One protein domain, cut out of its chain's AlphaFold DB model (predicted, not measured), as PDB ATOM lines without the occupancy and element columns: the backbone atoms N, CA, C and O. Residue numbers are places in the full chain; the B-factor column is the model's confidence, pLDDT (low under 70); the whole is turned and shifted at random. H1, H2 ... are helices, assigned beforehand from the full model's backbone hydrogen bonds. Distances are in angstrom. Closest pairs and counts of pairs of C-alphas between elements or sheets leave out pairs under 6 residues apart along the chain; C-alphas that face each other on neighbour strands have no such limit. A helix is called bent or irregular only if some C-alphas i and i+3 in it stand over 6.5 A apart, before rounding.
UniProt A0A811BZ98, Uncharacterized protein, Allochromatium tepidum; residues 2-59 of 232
ATOM      1  N   PRO A   2      34.601  27.282 -19.471       32.44
ATOM      2  CA  PRO A   2      33.323  27.956 -19.651       32.44
ATOM      3  C   PRO A   2      33.515  29.445 -19.355       32.44
ATOM      4  O   PRO A   2      34.210  29.793 -18.399       32.44
ATOM      5  N   ALA A   3      32.943  30.299 -20.201       35.69
ATOM      6  CA  ALA A   3      32.935  31.739 -20.000       35.69
ATOM      7  C   ALA A   3      32.400  32.046 -18.594       35.69
ATOM      8  O   ALA A   3      31.321  31.585 -18.216       35.69
ATOM      9  N   TYR A   4      33.182  32.783 -17.810       41.06
ATOM     10  CA  TYR A   4      32.745  33.317 -16.529       41.06
ATOM     11  C   TYR A   4      31.592  34.280 -16.820       41.06
ATOM     12  O   TYR A   4      31.813  35.387 -17.301       41.06
ATOM     13  N   VAL A   5      30.351  33.834 -16.619       49.03
ATOM     14  CA  VAL A   5      29.210  34.749 -16.601       49.03
ATOM     15  C   VAL A   5      29.409  35.604 -15.359       49.03
ATOM     16  O   VAL A   5      29.291  35.091 -14.246       49.03
ATOM     17  N   GLU A   6      29.767  36.871 -15.546       53.69
ATOM     18  CA  GLU A   6      29.824  37.859 -14.472       53.69
ATOM     19  C   GLU A   6      28.451  37.917 -13.798       53.69
ATOM     20  O   GLU A   6      27.479  38.448 -14.330       53.69
ATOM     21  N   ARG A   7      28.349  37.288 -12.626       63.50
ATOM     22  CA  ARG A   7      27.184  37.378 -11.744       63.50
ATOM     23  C   ARG A   7      27.498  38.416 -10.688       63.50
ATOM     24  O   ARG A   7      27.709  38.090  -9.523       63.50
ATOM     25  N   GLU A   8      27.627  39.655 -11.126       75.88
ATOM     26  CA  GLU A   8      27.879  40.743 -10.199       75.88
ATOM     27  C   GLU A   8      26.593  41.109  -9.469       75.88
ATOM     28  O   GLU A   8      25.557  41.368 -10.078       75.88
ATOM     29  N   PHE A   9      26.673  41.111  -8.141       83.88
ATOM     30  CA  PHE A   9      25.635  41.669  -7.294       83.88
ATOM     31  C   PHE A   9      25.583  43.180  -7.522       83.88
ATOM     32  O   PHE A   9      26.552  43.885  -7.235       83.88
ATOM     33  N   ARG A  10      24.460  43.672  -8.040       87.62
ATOM     34  CA  ARG A  10      24.288  45.070  -8.442       87.62
ATOM     35  C   ARG A  10      22.954  45.569  -7.916       87.62
ATOM     36  O   ARG A  10      21.947  45.544  -8.609       87.62
ATOM     37  N   HIS A  11      22.929  45.973  -6.656       88.88
ATOM     38  CA  HIS A  11      21.722  46.477  -6.013       88.88
ATOM     39  C   HIS A  11      22.043  47.757  -5.259       88.88
ATOM     40  O   HIS A  11      22.926  47.774  -4.401       88.88
ATOM     41  N   TYR A  12      21.334  48.827  -5.603       90.62
ATOM     42  CA  TYR A  12      21.374  50.059  -4.836       90.62
ATOM     43  C   TYR A  12      20.537  49.889  -3.570       90.62
ATOM     44  O   TYR A  12      19.436  49.346  -3.624       90.62
ATOM     45  N   VAL A  13      21.056  50.374  -2.446       89.75
ATOM     46  CA  VAL A  13      20.363  50.352  -1.159       89.75
ATOM     47  C   VAL A  13      20.461  51.743  -0.556       89.75
ATOM     48  O   VAL A  13      21.564  52.275  -0.413       89.75
ATOM     49  N   ASP A  14      19.318  52.330  -0.206       91.50
ATOM     50  CA  ASP A  14      19.287  53.591   0.532       91.50
ATOM     51  C   ASP A  14      19.853  53.407   1.952       91.50
ATOM     52  O   ASP A  14      19.782  52.320   2.535       91.50
ATOM     53  N   ALA A  15      20.392  54.476   2.543       92.25
ATOM     54  CA  ALA A  15      20.947  54.437   3.894       92.25
ATOM     55  C   ALA A  15      19.950  53.888   4.935       92.25
ATOM     56  O   ALA A  15      20.350  53.113   5.807       92.25
ATOM     57  N   GLY A  16      18.658  54.221   4.822       96.12
ATOM     58  CA  GLY A  16      17.608  53.720   5.713       96.12
ATOM     59  C   GLY A  16      17.305  52.227   5.553       96.12
ATOM     60  O   GLY A  16      16.768  51.609   6.467       96.12
ATOM     61  N   GLN A  17      17.689  51.627   4.424       94.50
ATOM     62  CA  GLN A  17      17.411  50.229   4.079       94.50
ATOM     63  C   GLN A  17      18.648  49.328   4.197       94.50
ATOM     64  O   GLN A  17      18.552  48.116   4.001       94.50
ATOM     65  N   ALA A  18      19.815  49.885   4.536       93.69
ATOM     66  CA  ALA A  18      21.089  49.164   4.549       93.69
ATOM     67  C   ALA A  18      21.059  47.895   5.419       93.69
ATOM     68  O   ALA A  18      21.557  46.842   5.016       93.69
ATOM     69  N   VAL A  19      20.442  47.982   6.601       96.50
ATOM     70  CA  VAL A  19      20.336  46.852   7.537       96.50
ATOM     71  C   VAL A  19      19.426  45.759   6.976       96.50
ATOM     72  O   VAL A  19      19.802  44.586   6.966       96.50
ATOM     73  N   GLU A  20      18.251  46.128   6.469       96.06
ATOM     74  CA  GLU A  20      17.291  45.179   5.895       96.06
ATOM     75  C   GLU A  20      17.837  44.512   4.628       96.06
ATOM     76  O   GLU A  20      17.703  43.296   4.457       96.06
ATOM     77  N   GLY A  21      18.522  45.276   3.773       93.44
ATOM     78  CA  GLY A  21      19.198  44.769   2.581       93.44
ATOM     79  C   GLY A  21      20.289  43.753   2.923       93.44
ATOM     80  O   GLY A  21      20.344  42.678   2.321       93.44
ATOM     81  N   LEU A  22      21.108  44.028   3.947       94.88
ATOM     82  CA  LEU A  22      22.129  43.089   4.421       94.88
ATOM     83  C   LEU A  22      21.510  41.793   4.966       94.88
ATOM     84  O   LEU A  22      21.987  40.703   4.645       94.88
ATOM     85  N   ILE A  23      20.442  41.895   5.763       96.94
ATOM     86  CA  ILE A  23      19.731  40.723   6.298       96.94
ATOM     87  C   ILE A  23      19.133  39.894   5.157       96.94
ATOM     88  O   ILE A  23      19.249  38.667   5.160       96.94
ATOM     89  N   THR A  24      18.530  40.550   4.165       95.69
ATOM     90  CA  THR A  24      17.939  39.894   2.990       95.69
ATOM     91  C   THR A  24      18.997  39.150   2.175       95.69
ATOM     92  O   THR A  24      18.798  37.986   1.825       95.69
ATOM     93  N   LEU A  25      20.160  39.769   1.948       94.31
ATOM     94  CA  LEU A  25      21.300  39.136   1.284       94.31
ATOM     95  C   LEU A  25      21.827  37.922   2.062       94.31
ATOM     96  O   LEU A  25      22.091  36.876   1.467       94.31
ATOM     97  N   ALA A  26      21.965  38.042   3.384       95.94
ATOM     98  CA  ALA A  26      22.441  36.952   4.232       95.94
ATOM     99  C   ALA A  26      21.470  35.759   4.238       95.94
ATOM    100  O   ALA A  26      21.911  34.616   4.114       95.94
ATOM    101  N   ARG A  27      20.158  36.018   4.324       96.88
ATOM    102  CA  ARG A  27      19.118  34.982   4.238       96.88
ATOM    103  C   ARG A  27      19.145  34.280   2.891       96.88
ATOM    104  O   ARG A  27      19.293  33.066   2.861       96.88
ATOM    105  N   TRP A  28      19.136  35.036   1.788       96.06
ATOM    106  CA  TRP A  28      19.253  34.448   0.453       96.06
ATOM    107  C   TRP A  28      20.500  33.570   0.328       96.06
ATOM    108  O   TRP A  28      20.404  32.460  -0.190       96.06
ATOM    109  N   PHE A  29      21.659  34.031   0.814       96.12
ATOM    110  CA  PHE A  29      22.888  33.243   0.760       96.12
ATOM    111  C   PHE A  29      22.712  31.895   1.462       96.12
ATOM    112  O   PHE A  29      23.032  30.871   0.868       96.12
ATOM    113  N   VAL A  30      22.158  31.871   2.675       97.19
ATOM    114  CA  VAL A  30      21.911  30.626   3.420       97.19
ATOM    115  C   VAL A  30      20.874  29.748   2.715       97.19
ATOM    116  O   VAL A  30      21.175  28.594   2.404       97.19
ATOM    117  N   ASP A  31      19.704  30.300   2.398       97.31
ATOM    118  CA  ASP A  31      18.555  29.567   1.848       97.31
ATOM    119  C   ASP A  31      18.852  28.959   0.470       97.31
ATOM    120  O   ASP A  31      18.308  27.920   0.102       97.31
ATOM    121  N   SER A  32      19.756  29.580  -0.292       96.19
ATOM    122  CA  SER A  32      20.168  29.100  -1.614       96.19
ATOM    123  C   SER A  32      21.388  28.169  -1.597       96.19
ATOM    124  O   SER A  32      21.910  27.836  -2.661       96.19
ATOM    125  N   GLY A  33      21.844  27.721  -0.419       96.62
ATOM    126  CA  GLY A  33      22.907  26.716  -0.269       96.62
ATOM    127  C   GLY A  33      24.298  27.270   0.062       96.62
ATOM    128  O   GLY A  33      25.291  26.544  -0.006       96.62
ATOM    129  N   GLY A  34      24.400  28.540   0.448       95.94
ATOM    130  CA  GLY A  34      25.661  29.219   0.749       95.94
ATOM    131  C   GLY A  34      26.461  28.587   1.887       95.94
ATOM    132  O   GLY A  34      27.690  28.647   1.878       95.94
ATOM    133  N   SER A  35      25.802  27.896   2.821       95.69
ATOM    134  CA  SER A  35      26.476  27.122   3.873       95.69
ATOM    135  C   SER A  35      27.367  26.008   3.315       95.69
ATOM    136  O   SER A  35      28.401  25.711   3.907       95.69
ATOM    137  N   VAL A  36      27.007  25.423   2.165       96.00
ATOM    138  CA  VAL A  36      27.829  24.418   1.470       96.00
ATOM    139  C   VAL A  36      28.964  25.092   0.697       96.00
ATOM    140  O   VAL A  36      30.095  24.612   0.715       96.00
ATOM    141  N   ALA A  37      28.692  26.234   0.059       94.44
ATOM    142  CA  ALA A  37      29.703  26.998  -0.679       94.44
ATOM    143  C   ALA A  37      30.770  27.632   0.239       94.44
ATOM    144  O   ALA A  37      31.905  27.877  -0.179       94.44
ATOM    145  N   GLY A  38      30.407  27.943   1.486       94.94
ATOM    146  CA  GLY A  38      31.249  28.569   2.506       94.94
ATOM    147  C   GLY A  38      31.534  30.055   2.257       94.94
ATOM    148  O   GLY A  38      31.419  30.868   3.172       94.94
ATOM    149  N   ARG A  39      31.893  30.442   1.025       91.62
ATOM    150  CA  ARG A  39      32.114  31.838   0.611       91.62
ATOM    151  C   ARG A  39      31.128  32.235  -0.476       91.62
ATOM    152  O   ARG A  39      30.966  31.509  -1.449       91.62
ATOM    153  N   MET A  40      30.585  33.448  -0.376       91.62
ATOM    154  CA  MET A  40      29.704  34.017  -1.405       91.62
ATOM    155  C   MET A  40      30.373  34.086  -2.789       91.62
ATOM    156  O   MET A  40      29.718  33.837  -3.790       91.62
ATOM    157  N   ALA A  41      31.691  34.305  -2.854       89.19
ATOM    158  CA  ALA A  41      32.451  34.267  -4.109       89.19
ATOM    159  C   ALA A  41      32.492  32.879  -4.785       89.19
ATOM    160  O   ALA A  41      32.771  32.787  -5.974       89.19
ATOM    161  N   HIS A  42      32.239  31.800  -4.037       90.88
ATOM    162  CA  HIS A  42      32.138  30.432  -4.561       90.88
ATOM    163  C   HIS A  42      30.676  29.984  -4.697       90.88
ATOM    164  O   HIS A  42      30.398  28.810  -4.932       90.88
ATOM    165  N   HIS A  43      29.728  30.899  -4.480       92.12
ATOM    166  CA  HIS A  43      28.313  30.580  -4.476       92.12
ATOM    167  C   HIS A  43      27.721  30.743  -5.867       92.12
ATOM    168  O   HIS A  43      27.736  31.830  -6.440       92.12
ATOM    169  N   HIS A  44      27.192  29.652  -6.416       90.25
ATOM    170  CA  HIS A  44      26.726  29.598  -7.802       90.25
ATOM    171  C   HIS A  44      25.200  29.570  -7.939       90.25
ATOM    172  O   HIS A  44      24.693  29.341  -9.043       90.25
ATOM    173  N   ALA A  45      24.455  29.826  -6.860       92.25
ATOM    174  CA  ALA A  45      23.013  30.013  -6.960       92.25
ATOM    175  C   ALA A  45      22.678  31.190  -7.900       92.25
ATOM    176  O   ALA A  45      23.458  32.145  -8.011       92.25
ATOM    177  N   PRO A  46      21.544  31.145  -8.619       92.12
ATOM    178  CA  PRO A  46      21.055  32.301  -9.357       92.12
ATOM    179  C   PRO A  46      20.848  33.497  -8.420       92.12
ATOM    180  O   PRO A  46      20.294  33.342  -7.330       92.12
ATOM    181  N   LEU A  47      21.277  34.685  -8.856       91.06
ATOM    182  CA  LEU A  47      20.992  35.915  -8.123       91.06
ATOM    183  C   LEU A  47      19.476  36.171  -8.113       91.06
ATOM    184  O   LEU A  47      18.823  35.985  -9.148       91.06
ATOM    185  N   PRO A  48      18.913  36.610  -6.977       92.00
ATOM    186  CA  PRO A  48      17.513  36.985  -6.902       92.00
ATOM    187  C   PRO A  48      17.270  38.244  -7.739       92.00
ATOM    188  O   PRO A  48      18.193  39.006  -8.019       92.00
ATOM    189  N   GLU A  49      16.025  38.473  -8.154       91.69
ATOM    190  CA  GLU A  49      15.681  39.577  -9.060       91.69
ATOM    191  C   GLU A  49      16.142  40.941  -8.551       91.69
ATOM    192  O   GLU A  49      16.794  41.675  -9.288       91.69
ATOM    193  N   TRP A  50      15.922  41.216  -7.266       90.81
ATOM    194  CA  TRP A  50      16.340  42.458  -6.626       90.81
ATOM    195  C   TRP A  50      17.863  42.685  -6.671       90.81
ATOM    196  O   TRP A  50      18.299  43.828  -6.637       90.81
ATOM    197  N   ALA A  51      18.682  41.638  -6.813       90.31
ATOM    198  CA  ALA A  51      20.144  41.738  -6.861       90.31
ATOM    199  C   ALA A  51      20.724  41.965  -8.273       90.31
ATOM    200  O   ALA A  51      21.945  42.077  -8.415       90.31
ATOM    201  N   ARG A  52      19.878  41.990  -9.315       89.12
ATOM    202  CA  ARG A  52      20.264  42.063 -10.739       89.12
ATOM    203  C   ARG A  52      20.025  43.449 -11.357       89.12
ATOM    204  O   ARG A  52      19.467  43.551 -12.444       89.12
ATOM    205  N   GLY A  53      20.402  44.509 -10.653       87.88
ATOM    206  CA  GLY A  53      20.390  45.880 -11.170       87.88
ATOM    207  C   GLY A  53      21.698  46.263 -11.871       87.88
ATOM    208  O   GLY A  53      22.460  45.415 -12.333       87.88
ATOM    209  N   ASP A  54      21.972  47.564 -11.931       88.62
ATOM    210  CA  ASP A  54      23.132  48.166 -12.601       88.62
ATOM    211  C   ASP A  54      24.044  48.977 -11.660       88.62
ATOM    212  O   ASP A  54      25.111  49.431 -12.080       88.62
ATOM    213  N   ALA A  55      23.673  49.092 -10.380       89.38
ATOM    214  CA  ALA A  55      24.407  49.847  -9.369       89.38
ATOM    215  C   ALA A  55      25.871  49.391  -9.238       89.38
ATOM    216  O   ALA A  55      26.162  48.203  -9.083       89.38
ATOM    217  N   LEU A  56      26.788  50.360  -9.255       86.75
ATOM    218  CA  LEU A  56      28.219  50.138  -9.059       86.75
ATOM    219  C   LEU A  56      28.621  50.394  -7.598       86.75
ATOM    220  O   LEU A  56      28.029  51.259  -6.944       86.75
ATOM    221  N   PRO A  57      29.654  49.700  -7.083       86.12
ATOM    222  CA  PRO A  57      30.233  50.026  -5.789       86.12
ATOM    223  C   PRO A  57      30.688  51.487  -5.730       86.12
ATOM    224  O   PRO A  57      31.252  52.017  -6.689       86.12
ATOM    225  N   GLY A  58      30.490  52.124  -4.575       85.56
ATOM    226  CA  GLY A  58      31.029  53.457  -4.323       85.56
ATOM    227  C   GLY A  58      32.557  53.483  -4.439       85.56
ATOM    228  O   GLY A  58      33.237  52.496  -4.142       85.56
ATOM    229  N   ALA A  59      33.103  54.628  -4.852       87.56
ATOM    230  CA  ALA A  59      34.546  54.818  -4.912       87.56
ATOM    231  C   ALA A  59      35.180  54.637  -3.517       87.56
ATOM    232  O   ALA A  59      34.605  55.071  -2.513       87.56
TER     233      ALA A  59
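Overview. This is residues 2 to 59 of the 232 residues of an uncharacterized protein of Allochromatium tepidum (UniProt A0A811BZ98). This model has little regular structure: one long helix, H1, and the loop before it, residues 2 to 14, make a V, and of the loop after the short helix H2, residues 42 to 49 fold back between its arms while the last residues, 56 to 59, cross past residues 2 to 14 and end outside the V. The 58 printed residues hold H1, then H2, with 21 residues in named elements, and no named strand; the class is all helix. It is only just compact, close to loose, with a radius of gyration of the C-alphas of 12.1 A and spans of 35 by 24 by 21 A.

Arrangement. Look first at H1, residues 15 to 31, and past a tight link at H2, residues 34 to 37. They are close but not clearly touching; their closest C-alphas, Phe 29 and Ser 35, are 7.7 A apart. In H1, 11 of 13 O i to N i+4 pairs are within hydrogen-bond range; H2 is too short for any, and its one O i to N i+3 pair is within range.

Along the chain. Find C-alpha 15 at (20.947, 54.437, 3.894); from there H1 runs 25.1 A to C-alpha 31. It is irregular: C-alphas 16 and 19 are 7.6 A apart. H2 ends at C-alpha 37, (29.703, 26.998, -0.679).

Size, cuts and confidence. The printed part has no cut. The C-alphas farthest apart, Pro 2 and Gly 16, are 39.4 A apart. Residues 14 to 20, of which 15 to 20 belong to H1, stand free. Look for low confidence, pLDDT under 70, at residues 2 to 7.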